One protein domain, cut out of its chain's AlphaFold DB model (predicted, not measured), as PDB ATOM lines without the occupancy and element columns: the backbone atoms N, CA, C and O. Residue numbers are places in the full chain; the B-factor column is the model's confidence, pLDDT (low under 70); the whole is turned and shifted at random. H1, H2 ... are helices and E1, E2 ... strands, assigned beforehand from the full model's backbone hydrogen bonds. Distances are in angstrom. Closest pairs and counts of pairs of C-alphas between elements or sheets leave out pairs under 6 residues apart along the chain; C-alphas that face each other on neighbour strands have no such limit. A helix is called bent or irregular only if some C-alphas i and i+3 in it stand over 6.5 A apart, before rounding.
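Overview. This is residues 153 to 242 of the 306 residues of the protein "Hypothetical protein" of Brandtodinium nutricula (UniProt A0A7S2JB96). Two long helices, H1 and H3, pack on each other at a steep angle, and a short, irregular helix, H2, packs on H1 as well. A small hairpin of two short strands, E1 and E2, adjoins H2, and in the long loop between the strands residues 190 to 197 stick out from the body. The printed part has 90 residues with three named helices and two named strands, in the order H1, E1, E2, H2, H3; the sheet's order is E1 - E2, antiparallel, and the class is mostly helix. The whole is compact, with a radius of gyration of the C-alphas of 13.0 A and spans of 40 by 31 by 20 A.

Along the chain. Residues 153 to 161 come before H1, residues 162 to 177, which begins with C-alpha 162 at (53.766, 25.932, 89.713) and is 22.3 A long. H1 is irregular: C-alphas 164 and 167 are 7.4 A apart. After a short link come E1, residues 184 to 186, then a long link, and E2, residues 201 to 203, with C-alpha 201 at (57.958, 1.519, 97.110). H2, residues 204 to 212, follows by a tight link; it is irregular too, with C-alphas 206 and 209 at 9.3 A. H3, residues 226 to 242, is 23.1 A long, has a kink of 26 degrees near residue 236, and ends with C-alpha 242 at (57.417, 17.402, 119.357). H3 is neither bent nor irregular, but only just: C-alphas 237 and 240 are 6.4 A apart.

Arrangement. H1 touches H2 at a steep tilt of 44 degrees, opposite ways; their closest C-alphas, of Lys 173 and Ala 205, are 4.1 A apart. H1 touches H3 with residues 168 to 175 alone, at a steep tilt of 46 degrees, the same way; the closest C-alphas, of Leu 172 and Val 230, are 5.7 A apart. H2 and H3 are close but not clearly touching, with the C-alphas of Ser 209 and Glu 226 closest at 6.2 A. E1 and E2 form an antiparallel hairpin at 151 degrees, with N 185 and O 202 within hydrogen-bond range at 3.0 A, and N 202 and O 185 at 2.9 A. The closest C-alphas of E1 and H2, of Thr 184 and Leu 204, are 5.4 A apart. H3 is apart from E1 and E2. Of the O i to N i+4 pairs, 8 of 12 in H1, 1 of 5 in H2 and 9 of 13 in H3 are within hydrogen-bond range; H2 has 2 of 6 O i to N i+3 pairs within range.

Size, cuts and confidence. The two C-alphas farthest apart, those of Pro 196 and Asn 242, are 41.2 A apart. The printed part has no cut. The links from E1 to E2, residues 187 to 200, and from H2 to H3, residues 213 to 225, are long. The mean pLDDT of the printed part is 86.7, and residues 216 to 219 are under 70.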
ATOM      1  N   GLY A 153      43.419  17.959  99.351       83.56
ATOM      2  CA  GLY A 153      44.771  17.390  99.410       83.56
ATOM      3  C   GLY A 153      44.865  15.925  98.962       83.56
ATOM      4  O   GLY A 153      45.940  15.485  98.562       83.56
ATOM      5  N   TYR A 154      43.761  15.171  99.008       85.06
ATOM      6  CA  TYR A 154      43.701  13.789  98.516       85.06
ATOM      7  C   TYR A 154      43.389  13.727  97.019       85.06
ATOM      8  O   TYR A 154      43.918  12.858  96.336       85.06
ATOM      9  N   PHE A 155      42.568  14.647  96.505       85.56
ATOM     10  CA  PHE A 155      42.141  14.643  95.101       85.56
ATOM     11  C   PHE A 155      43.042  15.449  94.159       85.56
ATOM     12  O   PHE A 155      43.043  15.171  92.964       85.56
ATOM     13  N   GLY A 156      43.805  16.416  94.672       85.00
ATOM     14  CA  GLY A 156      44.604  17.322  93.849       85.00
ATOM     15  C   GLY A 156      43.798  18.489  93.263       85.00
ATOM     16  O   GLY A 156      42.600  18.641  93.519       85.00
ATOM     17  N   ASN A 157      44.478  19.354  92.509       85.06
ATOM     18  CA  ASN A 157      43.896  20.513  91.831       85.06
ATOM     19  C   ASN A 157      44.755  20.934  90.622       85.06
ATOM     20  O   ASN A 157      45.878  21.408  90.795       85.06
ATOM     21  N   THR A 158      44.211  20.802  89.410       83.12
ATOM     22  CA  THR A 158      44.884  21.154  88.145       83.12
ATOM     23  C   THR A 158      44.957  22.645  87.866       83.12
ATOM     24  O   THR A 158      45.776  23.072  87.059       83.12
ATOM     25  N   ASP A 159      44.101  23.436  88.510       84.69
ATOM     26  CA  ASP A 159      44.005  24.874  88.255       84.69
ATOM     27  C   ASP A 159      45.117  25.653  88.975       84.69
ATOM     28  O   ASP A 159      45.278  26.854  88.759       84.69
ATOM     29  N   LEU A 160      45.883  24.984  89.845       84.50
ATOM     30  CA  LEU A 160      47.005  25.587  90.553       84.50
ATOM     31  C   LEU A 160      48.249  25.628  89.664       84.50
ATOM     32  O   LEU A 160      48.661  24.624  89.090       84.50
ATOM     33  N   GLY A 161      48.881  26.795  89.585       84.75
ATOM     34  CA  GLY A 161      50.152  26.960  88.888       84.75
ATOM     35  C   GLY A 161      51.347  26.484  89.718       84.75
ATOM     36  O   GLY A 161      51.267  26.325  90.936       84.75
ATOM     37  N   THR A 162      52.506  26.348  89.071       83.88
ATOM     38  CA  THR A 162      53.766  25.932  89.713       83.88
ATOM     39  C   THR A 162      54.171  26.822  90.895       83.88
ATOM     40  O   THR A 162      54.702  26.326  91.886       83.88
ATOM     41  N   GLU A 163      53.894  28.130  90.857       84.19
ATOM     42  CA  GLU A 163      54.177  29.033  91.990       84.19
ATOM     43  C   GLU A 163      53.403  28.632  93.263       84.19
ATOM     44  O   GLU A 163      53.905  28.804  94.373       84.19
ATOM     45  N   GLN A 164      52.210  28.047  93.116       85.44
ATOM     46  CA  GLN A 164      51.353  27.628  94.229       85.44
ATOM     47  C   GLN A 164      51.674  26.213  94.731       85.44
ATOM     48  O   GLN A 164      51.337  25.888  95.868       85.44
ATOM     49  N   THR A 165      52.318  25.373  93.913       88.75
ATOM     50  CA  THR A 165      52.547  23.947  94.220       88.75
ATOM     51  C   THR A 165      54.016  23.570  94.416       88.75
ATOM     52  O   THR A 165      54.292  22.567  95.062       88.75
ATOM     53  N   SER A 166      54.966  24.380  93.939       89.12
ATOM     54  CA  SER A 166      56.420  24.113  94.011       89.12
ATOM     55  C   SER A 166      56.944  23.792  95.414       89.12
ATOM     56  O   SER A 166      57.861  22.987  95.562       89.12
ATOM     57  N   TRP A 167      56.353  24.385  96.452       94.69
ATOM     58  CA  TRP A 167      56.742  24.133  97.840       94.69
ATOM     59  C   TRP A 167      56.383  22.723  98.325       94.69
ATOM     60  O   TRP A 167      57.006  22.234  99.262       94.69
ATOM     61  N   VAL A 168      55.393  22.065  97.710       94.06
ATOM     62  CA  VAL A 168      54.890  20.752  98.140       94.06
ATOM     63  C   VAL A 168      55.938  19.673  97.869       94.06
ATOM     64  O   VAL A 168      56.310  18.945  98.788       94.06
ATOM     65  N   ASP A 169      56.483  19.626  96.650       91.69
ATOM     66  CA  ASP A 169      57.585  18.722  96.294       91.69
ATOM     67  C   ASP A 169      58.812  18.947  97.186       91.69
ATOM     68  O   ASP A 169      59.397  18.001  97.719       91.69
ATOM     69  N   GLU A 170      59.169  20.214  97.406       94.12
ATOM     70  CA  GLU A 170      60.292  20.582  98.263       94.12
ATOM     71  C   GLU A 170      60.064  20.144  99.721       94.12
ATOM     72  O   GLU A 170      60.983  19.647 100.376       94.12
ATOM     73  N   ALA A 171      58.844  20.302 100.241       95.81
ATOM     74  CA  ALA A 171      58.473  19.877 101.585       95.81
ATOM     75  C   ALA A 171      58.518  18.351 101.739       95.81
ATOM     76  O   ALA A 171      59.032  17.876 102.753       95.81
ATOM     77  N   LEU A 172      58.052  17.593 100.739       94.88
ATOM     78  CA  LEU A 172      58.115  16.125 100.732       94.88
ATOM     79  C   LEU A 172      59.551  15.614 100.769       94.88
ATOM     80  O   LEU A 172      59.888  14.785 101.620       94.88
ATOM     81  N   LYS A 173      60.389  16.127  99.861       95.31
ATOM     82  CA  LYS A 173      61.802  15.747  99.759       95.31
ATOM     83  C   LYS A 173      62.539  16.076 101.049       95.31
ATOM     84  O   LYS A 173      63.199  15.211 101.620       95.31
ATOM     85  N   GLN A 174      62.363  17.297 101.556       96.12
ATOM     86  CA  GLN A 174      62.996  17.731 102.800       96.12
ATOM     87  C   GLN A 174      62.501  16.928 104.011       96.12
ATOM     88  O   GLN A 174      63.300  16.525 104.856       96.12
ATOM     89  N   GLY A 175      61.197  16.656 104.103       95.25
ATOM     90  CA  GLY A 175      60.633  15.845 105.175       95.25
ATOM     91  C   GLY A 175      61.199  14.431 105.188       95.25
ATOM     92  O   GLY A 175      61.679  13.973 106.226       95.25
ATOM     93  N   ALA A 176      61.222  13.779 104.028       95.38
ATOM     94  CA  ALA A 176      61.751  12.432 103.884       95.38
ATOM     95  C   ALA A 176      63.263  12.361 104.148       95.38
ATOM     96  O   ALA A 176      63.708  11.463 104.860       95.38
ATOM     97  N   ALA A 177      64.038  13.343 103.672       95.88
ATOM     98  CA  ALA A 177      65.477  13.435 103.931       95.88
ATOM     99  C   ALA A 177      65.803  13.576 105.430       95.88
ATOM    100  O   ALA A 177      66.808  13.047 105.899       95.88
ATOM    101  N   ARG A 178      64.921  14.224 106.206       94.00
ATOM    102  CA  ARG A 178      65.003  14.296 107.676       94.00
ATOM    103  C   ARG A 178      64.392  13.095 108.403       94.00
ATOM    104  O   ARG A 178      64.270  13.121 109.626       94.00
ATOM    105  N   GLY A 179      63.963  12.061 107.684       93.81
ATOM    106  CA  GLY A 179      63.353  10.875 108.280       93.81
ATOM    107  C   GLY A 179      61.922  11.080 108.791       93.81
ATOM    108  O   GLY A 179      61.449  10.274 109.593       93.81
ATOM    109  N   ARG A 180      61.210  12.138 108.368       93.50
ATOM    110  CA  ARG A 180      59.813  12.367 108.775       93.50
ATOM    111  C   ARG A 180      58.899  11.383 108.053       93.50
ATOM    112  O   ARG A 180      58.804  11.398 106.829       93.50
ATOM    113  N   PHE A 181      58.210  10.535 108.817       92.94
ATOM    114  CA  PHE A 181      57.274   9.558 108.266       92.94
ATOM    115  C   PHE A 181      56.088  10.247 107.566       92.94
ATOM    116  O   PHE A 181      55.483  11.123 108.186       92.94
ATOM    117  N   PRO A 182      55.672   9.792 106.370       93.06
ATOM    118  CA  PRO A 182      56.299   8.726 105.581       93.06
ATOM    119  C   PRO A 182      57.561   9.202 104.850       93.06
ATOM    120  O   PRO A 182      57.555  10.258 104.228       93.06
ATOM    121  N   THR A 183      58.628   8.400 104.874       94.00
ATOM    122  CA  THR A 183      59.833   8.613 104.043       94.00
ATOM    123  C   THR A 183      59.738   7.890 102.702       94.00
ATOM    124  O   THR A 183      60.378   8.280 101.733       94.00
ATOM    125  N   THR A 184      58.901   6.857 102.630       92.25
ATOM    126  CA  THR A 184      58.620   6.087 101.423       92.25
ATOM    127  C   THR A 184      57.119   5.943 101.239       92.25
ATOM    128  O   THR A 184      56.388   5.795 102.221       92.25
ATOM    129  N   VAL A 185      56.661   5.888  99.994       90.88
ATOM    130  CA  VAL A 185      55.254   5.624  99.656       90.88
ATOM    131  C   VAL A 185      55.146   4.485  98.647       90.88
ATOM    132  O   VAL A 185      56.115   4.217  97.928       90.88
ATOM    133  N   PRO A 186      53.999   3.789  98.572       87.88
ATOM    134  CA  PRO A 186      53.777   2.812  97.519       87.88
ATOM    135  C   PRO A 186      53.932   3.489  96.157       87.88
ATOM    136  O   PRO A 186      53.307   4.518  95.905       87.88
ATOM    137  N   ARG A 187      54.725   2.890  95.261       84.00
ATOM    138  CA  ARG A 187      54.830   3.344  93.865       84.00
ATOM    139  C   ARG A 187      53.469   3.313  93.185       84.00
ATOM    140  O   ARG A 187      53.251   4.110  92.289       84.00
ATOM    141  N   ARG A 188      52.592   2.391  93.604       79.06
ATOM    142  CA  ARG A 188      51.282   2.104  93.013       79.06
ATOM    143  C   ARG A 188      50.161   2.092  94.041       79.06
ATOM    144  O   ARG A 188      50.371   1.723  95.197       79.06
ATOM    145  N   LEU A 189      48.954   2.434  93.600       79.00
ATOM    146  CA  LEU A 189      47.752   2.258  94.414       79.00
ATOM    147  C   LEU A 189      47.366   0.770  94.459       79.00
ATOM    148  O   LEU A 189      47.718   0.020  93.546       79.00
ATOM    149  N   PRO A 190      46.623   0.317  95.488       78.44
ATOM    150  CA  PRO A 190      46.262  -1.097  95.637       78.44
ATOM    151  C   PRO A 190      45.519  -1.715  94.441       78.44
ATOM    152  O   PRO A 190      45.485  -2.935  94.320       78.44
ATOM    153  N   TRP A 191      44.917  -0.890  93.578       79.50
ATOM    154  CA  TRP A 191      44.141  -1.295  92.401       79.50
ATOM    155  C   TRP A 191      44.875  -1.119  91.058       79.50
ATOM    156  O   TRP A 191      44.266  -1.313  90.011       79.50
ATOM    157  N   GLU A 192      46.153  -0.733  91.061       80.69
ATOM    158  CA  GLU A 192      46.965  -0.592  89.843       80.69
ATOM    159  C   GLU A 192      47.834  -1.831  89.585       80.69
ATOM    160  O   GLU A 192      48.402  -2.420  90.509       80.69
ATOM    161  N   GLU A 193      47.975  -2.208  88.311       82.19
ATOM    162  CA  GLU A 193      48.837  -3.318  87.899       82.19
ATOM    163  C   GLU A 193      50.326  -2.962  88.022       82.19
ATOM    164  O   GLU A 193      50.758  -1.849  87.724       82.19
ATOM    165  N   ALA A 194      51.131  -3.938  88.445       81.56
ATOM    166  CA  ALA A 194      52.578  -3.790  88.538       81.56
ATOM    167  C   ALA A 194      53.227  -3.852  87.148       81.56
ATOM    168  O   ALA A 194      53.017  -4.824  86.417       81.56
ATOM    169  N   LYS A 195      54.080  -2.880  86.804       81.06
ATOM    170  CA  LYS A 195      54.915  -2.982  85.600       81.06
ATOM    171  C   LYS A 195      56.151  -3.854  85.877       81.06
ATOM    172  O   LYS A 195      56.711  -3.792  86.975       81.06
ATOM    173  N   PRO A 196      56.610  -4.679  84.913       83.62
ATOM    174  CA  PRO A 196      57.813  -5.491  85.095       83.62
ATOM    175  C   PRO A 196      59.048  -4.631  85.404       83.62
ATOM    176  O   PRO A 196      59.356  -3.707  84.658       83.62
ATOM    177  N   GLY A 197      59.763  -4.959  86.484       81.19
ATOM    178  CA  GLY A 197      60.989  -4.259  86.894       81.19
ATOM    179  C   GLY A 197      60.775  -2.950  87.662       81.19
ATOM    180  O   GLY A 197      61.751  -2.263  87.942       81.19
ATOM    181  N   GLU A 198      59.533  -2.599  88.003       80.50
ATOM    182  CA  GLU A 198      59.214  -1.398  88.776       80.50
ATOM    183  C   GLU A 198      59.260  -1.667  90.290       80.50
ATOM    184  O   GLU A 198      58.663  -2.632  90.786       80.50
ATOM    185  N   ASP A 199      59.932  -0.787  91.036       82.75
ATOM    186  CA  ASP A 199      59.963  -0.854  92.496       82.75
ATOM    187  C   ASP A 199      58.567  -0.660  93.095       82.75
ATOM    188  O   ASP A 199      57.782   0.185  92.668       82.75
ATOM    189  N   SER A 200      58.247  -1.441  94.129       84.25
ATOM    190  CA  SER A 200      56.934  -1.378  94.792       84.25
ATOM    191  C   SER A 200      56.775  -0.184  95.738       84.25
ATOM    192  O   SER A 200      55.649   0.247  95.996       84.25
ATOM    193  N   TRP A 201      57.889   0.371  96.213       89.06
ATOM    194  CA  TRP A 201      57.958   1.519  97.110       89.06
ATOM    195  C   TRP A 201      58.967   2.520  96.569       89.06
ATOM    196  O   TRP A 201      59.990   2.129  96.015       89.06
ATOM    197  N   VAL A 202      58.675   3.802  96.745       90.06
ATOM    198  CA  VAL A 202      59.519   4.901  96.281       90.06
ATOM    199  C   VAL A 202      59.958   5.718  97.474       90.06
ATOM    200  O   VAL A 202      59.140   6.051  98.333       90.06
ATOM    201  N   ASP A 203      61.243   6.039  97.510       93.31
ATOM    202  CA  ASP A 203      61.810   6.980  98.461       93.31
ATOM    203  C   ASP A 203      61.428   8.420  98.086       93.31
ATOM    204  O   ASP A 203      61.690   8.894  96.980       93.31
ATOM    205  N   LEU A 204      60.782   9.118  99.017       93.88
ATOM    206  CA  LEU A 204      60.321  10.489  98.814       93.88
ATOM    207  C   LEU A 204      61.467  11.501  98.867       93.88
ATOM    208  O   LEU A 204      61.315  12.587  98.317       93.88
ATOM    209  N   ALA A 205      62.606  11.184  99.493       93.56
ATOM    210  CA  ALA A 205      63.742  12.107  99.531       93.56
ATOM    211  C   ALA A 205      64.348  12.294  98.131       93.56
ATOM    212  O   ALA A 205      64.773  13.392  97.775       93.56
ATOM    213  N   SER A 206      64.336  11.229  97.326       90.69
ATOM    214  CA  SER A 206      64.783  11.228  95.934       90.69
ATOM    215  C   SER A 206      63.677  11.607  94.945       90.69
ATOM    216  O   SER A 206      63.865  12.536  94.162       90.69
ATOM    217  N   ALA A 207      62.523  10.935  94.979       86.94
ATOM    218  CA  ALA A 207      61.468  11.141  93.980       86.94
ATOM    219  C   ALA A 207      60.569  12.347  94.278       86.94
ATOM    220  O   ALA A 207      60.009  12.953  93.367       86.94
ATOM    221  N   GLY A 208      60.400  12.682  95.559       87.56
ATOM    222  CA  GLY A 208      59.396  13.630  96.024       87.56
ATOM    223  C   GLY A 208      58.025  13.325  95.442       87.56
ATOM    224  O   GLY A 208      57.456  12.255  95.631       87.56
ATOM    225  N   SER A 209      57.505  14.303  94.727       83.75
ATOM    226  CA  SER A 209      56.149  14.321  94.210       83.75
ATOM    227  C   SER A 209      55.925  13.575  92.890       83.75
ATOM    228  O   SER A 209      54.791  13.201  92.589       83.75
ATOM    229  N   GLU A 210      56.994  13.286  92.139       81.31
ATOM    230  CA  GLU A 210      56.950  12.591  90.836       81.31
ATOM    231  C   GLU A 210      56.347  11.180  90.938       81.31
ATOM    232  O   GLU A 210      55.883  10.585  89.966       81.31
ATOM    233  N   VAL A 211      56.302  10.616  92.149       81.31
ATOM    234  CA  VAL A 211      55.640   9.334  92.411       81.31
ATOM    235  C   VAL A 211      54.145   9.343  92.056       81.31
ATOM    236  O   VAL A 211      53.582   8.284  91.755       81.31
ATOM    237  N   TRP A 212      53.511  10.521  92.031       83.69
ATOM    238  CA  TRP A 212      52.101  10.671  91.666       83.69
ATOM    239  C   TRP A 212      51.848  11.207  90.254       83.69
ATOM    240  O   TRP A 212      50.697  11.497  89.920       83.69
ATOM    241  N   ASP A 213      52.871  11.293  89.405       79.50
ATOM    242  CA  ASP A 213      52.702  11.752  88.025       79.50
ATOM    243  C   ASP A 213      51.734  10.858  87.240       79.50
ATOM    244  O   ASP A 213      51.732   9.628  87.364       79.50
ATOM    245  N   GLY A 214      50.862  11.488  86.447       70.75
ATOM    246  CA  GLY A 214      49.879  10.788  85.620       70.75
ATOM    247  C   GLY A 214      48.747  10.105  86.399       70.75
ATOM    248  O   GLY A 214      47.913   9.433  85.789       70.75
ATOM    249  N   ARG A 215      48.669  10.272  87.728       71.12
ATOM    250  CA  ARG A 215      47.576   9.734  88.550       71.12
ATOM    251  C   ARG A 215      46.447  10.753  88.650       71.12
ATOM    252  O   ARG A 215      46.597  11.806  89.259       71.12
ATOM    253  N   GLY A 216      45.291  10.427  88.076       60.09
ATOM    254  CA  GLY A 216      44.083  11.258  88.126       60.09
ATOM    255  C   GLY A 216      44.122  12.447  87.165       60.09
ATOM    256  O   GLY A 216      43.321  12.492  86.234       60.09
ATOM    257  N   PHE A 217      45.060  13.378  87.361       56.00
ATOM    258  CA  PHE A 217      45.135  14.616  86.588       56.00
ATOM    259  C   PHE A 217      46.582  15.005  86.240       56.00
ATOM    260  O   PHE A 217      47.304  15.483  87.104       56.00
ATOM    261  N   GLY A 218      46.969  14.851  84.967       55.22
ATOM    262  CA  GLY A 218      48.152  15.481  84.350       55.22
ATOM    263  C   GLY A 218      49.519  15.296  85.039       55.22
ATOM    264  O   GLY A 218      49.690  14.496  85.953       55.22
ATOM    265  N   GLU A 219      50.514  16.042  84.549       65.50
ATOM    266  CA  GLU A 219      51.860  16.202  85.147       65.50
ATOM    267  C   GLU A 219      52.021  17.590  85.806       65.50
ATOM    268  O   GLU A 219      53.088  17.957  86.289       65.50
ATOM    269  N   THR A 220      50.960  18.404  85.797       70.12
ATOM    270  CA  THR A 220      50.964  19.796  86.254       70.12
ATOM    271  C   THR A 220      49.850  20.046  87.268       70.12
ATOM    272  O   THR A 220      48.816  19.379  87.270       70.12
ATOM    273  N   GLY A 221      50.059  21.039  88.134       82.25
ATOM    274  CA  GLY A 221      49.150  21.356  89.233       82.25
ATOM    275  C   GLY A 221      49.501  20.628  90.525       82.25
ATOM    276  O   GLY A 221      50.645  20.230  90.735       82.25
ATOM    277  N   LEU A 222      48.528  20.523  91.430       85.94
ATOM    278  CA  LEU A 222      48.668  19.761  92.667       85.94
ATOM    279  C   LEU A 222      48.208  18.327  92.412       85.94
ATOM    280  O   LEU A 222      47.022  18.110  92.153       85.94
ATOM    281  N   ARG A 223      49.119  17.355  92.510       87.38
ATOM    282  CA  ARG A 223      48.780  15.947  92.266       87.38
ATOM    283  C   ARG A 223      47.966  15.357  93.421       87.38
ATOM    284  O   ARG A 223      48.087  15.815  94.564       87.38
ATOM    285  N   PRO A 224      47.143  14.324  93.154       87.00
ATOM    286  CA  PRO A 224      46.467  13.584  94.211       87.00
ATOM    287  C   PRO A 224      47.455  13.080  95.266       87.00
ATOM    288  O   PRO A 224      48.560  12.655  94.940       87.00
ATOM    289  N   PHE A 225      47.037  13.102  96.531       88.00
ATOM    290  CA  PHE A 225      47.799  12.668  97.713       88.00
ATOM    291  C   PHE A 225      49.067  13.457  98.061       88.00
ATOM    292  O   PHE A 225      49.531  13.335  99.195       88.00
ATOM    293  N   GLU A 226      49.611  14.279  97.166       89.25
ATOM    294  CA  GLU A 226      50.878  14.990  97.375       89.25
ATOM    295  C   GLU A 226      50.811  15.883  98.630       89.25
ATOM    296  O   GLU A 226      51.567  15.706  99.589       89.25
ATOM    297  N   LEU A 227      49.803  16.761  98.695       91.88
ATOM    298  CA  LEU A 227      49.587  17.653  99.840       91.88
ATOM    299  C   LEU A 227      49.128  16.900 101.097       91.88
ATOM    300  O   LEU A 227      49.529  17.251 102.207       91.88
ATOM    301  N   ALA A 228      48.306  15.856 100.953       91.81
ATOM    302  CA  ALA A 228      47.919  15.017 102.089       91.81
ATOM    303  C   ALA A 228      49.139  14.324 102.725       91.81
ATOM    304  O   ALA A 228      49.214  14.206 103.948       91.81
ATOM    305  N   THR A 229      50.118  13.929 101.910       93.00
ATOM    306  CA  THR A 229      51.357  13.299 102.372       93.00
ATOM    307  C   THR A 229      52.258  14.304 103.090       93.00
ATOM    308  O   THR A 229      52.747  13.987 104.174       93.00
ATOM    309  N   VAL A 230      52.400  15.536 102.577       94.81
ATOM    310  CA  VAL A 230      53.092  16.625 103.303       94.81
ATOM    311  C   VAL A 230      52.446  16.871 104.663       94.81
ATOM    312  O   VAL A 230      53.131  16.934 105.683       94.81
ATOM    313  N   ARG A 231      51.113  16.964 104.704       94.81
ATOM    314  CA  ARG A 231      50.361  17.159 105.952       94.81
ATOM    315  C   ARG A 231      50.596  16.028 106.940       94.81
ATOM    316  O   ARG A 231      50.792  16.293 108.120       94.81
ATOM    317  N   LEU A 232      50.630  14.786 106.464       93.94
ATOM    318  CA  LEU A 232      50.941  13.627 107.296       93.94
ATOM    319  C   LEU A 232      52.379  13.684 107.845       93.94
ATOM    320  O   LEU A 232      52.568  13.470 109.044       93.94
ATOM    321  N   GLN A 233      53.368  14.043 107.012       94.44
ATOM    322  CA  GLN A 233      54.764  14.245 107.436       94.44
ATOM    323  C   GLN A 233      54.905  15.347 108.487       94.44
ATOM    324  O   GLN A 233      55.619  15.181 109.483       94.44
ATOM    325  N   ASN A 234      54.224  16.474 108.277       95.69
ATOM    326  CA  ASN A 234      54.186  17.582 109.222       95.69
ATOM    327  C   ASN A 234      53.515  17.141 110.530       95.69
ATOM    328  O   ASN A 234      54.056  17.385 111.601       95.69
ATOM    329  N   MET A 235      52.390  16.427 110.463       93.38
ATOM    330  CA  MET A 235      51.615  16.012 111.632       93.38
ATOM    331  C   MET A 235      52.339  14.995 112.517       93.38
ATOM    332  O   MET A 235      52.568  15.263 113.693       93.38
ATOM    333  N   CYS A 236      52.665  13.814 111.987       90.19
ATOM    334  CA  CYS A 236      53.065  12.676 112.815       90.19
ATOM    335  C   CYS A 236      54.461  12.857 113.416       90.19
ATOM    336  O   CYS A 236      54.636  12.729 114.626       90.19
ATOM    337  N   SER A 237      55.448  13.156 112.568       87.00
ATOM    338  CA  SER A 237      56.861  13.228 112.976       87.00
ATOM    339  C   SER A 237      57.323  14.652 113.273       87.00
ATOM    340  O   SER A 237      58.314  14.847 113.971       87.00
ATOM    341  N   GLY A 238      56.624  15.649 112.726       91.81
ATOM    342  CA  GLY A 238      56.885  17.057 112.990       91.81
ATOM    343  C   GLY A 238      56.226  17.507 114.289       91.81
ATOM    344  O   GLY A 238      56.867  17.600 115.331       91.81
ATOM    345  N   ILE A 239      54.923  17.744 114.223       95.44
ATOM    346  CA  ILE A 239      54.133  18.416 115.250       95.44
ATOM    347  C   ILE A 239      53.873  17.511 116.458       95.44
ATOM    348  O   ILE A 239      54.271  17.851 117.567       95.44
ATOM    349  N   ILE A 240      53.226  16.354 116.270       94.81
ATOM    350  CA  ILE A 240      52.750  15.512 117.382       94.81
ATOM    351  C   ILE A 240      53.925  14.962 118.195       94.81
ATOM    352  O   ILE A 240      53.914  15.037 119.422       94.81
ATOM    353  N   ALA A 241      54.966  14.462 117.522       95.44
ATOM    354  CA  ALA A 241      56.163  13.940 118.182       95.44
ATOM    355  C   ALA A 241      56.931  14.997 118.999       95.44
ATOM    356  O   ALA A 241      57.711  14.638 119.875       95.44
ATOM    357  N   ASN A 242      56.706  16.287 118.730       97.00
ATOM    358  CA  ASN A 242      57.417  17.402 119.357       97.00
ATOM    359  C   ASN A 242      56.462  18.397 120.031       97.00
ATOM    360  O   ASN A 242      56.839  19.540 120.287       97.00
TER     361      ASN A 242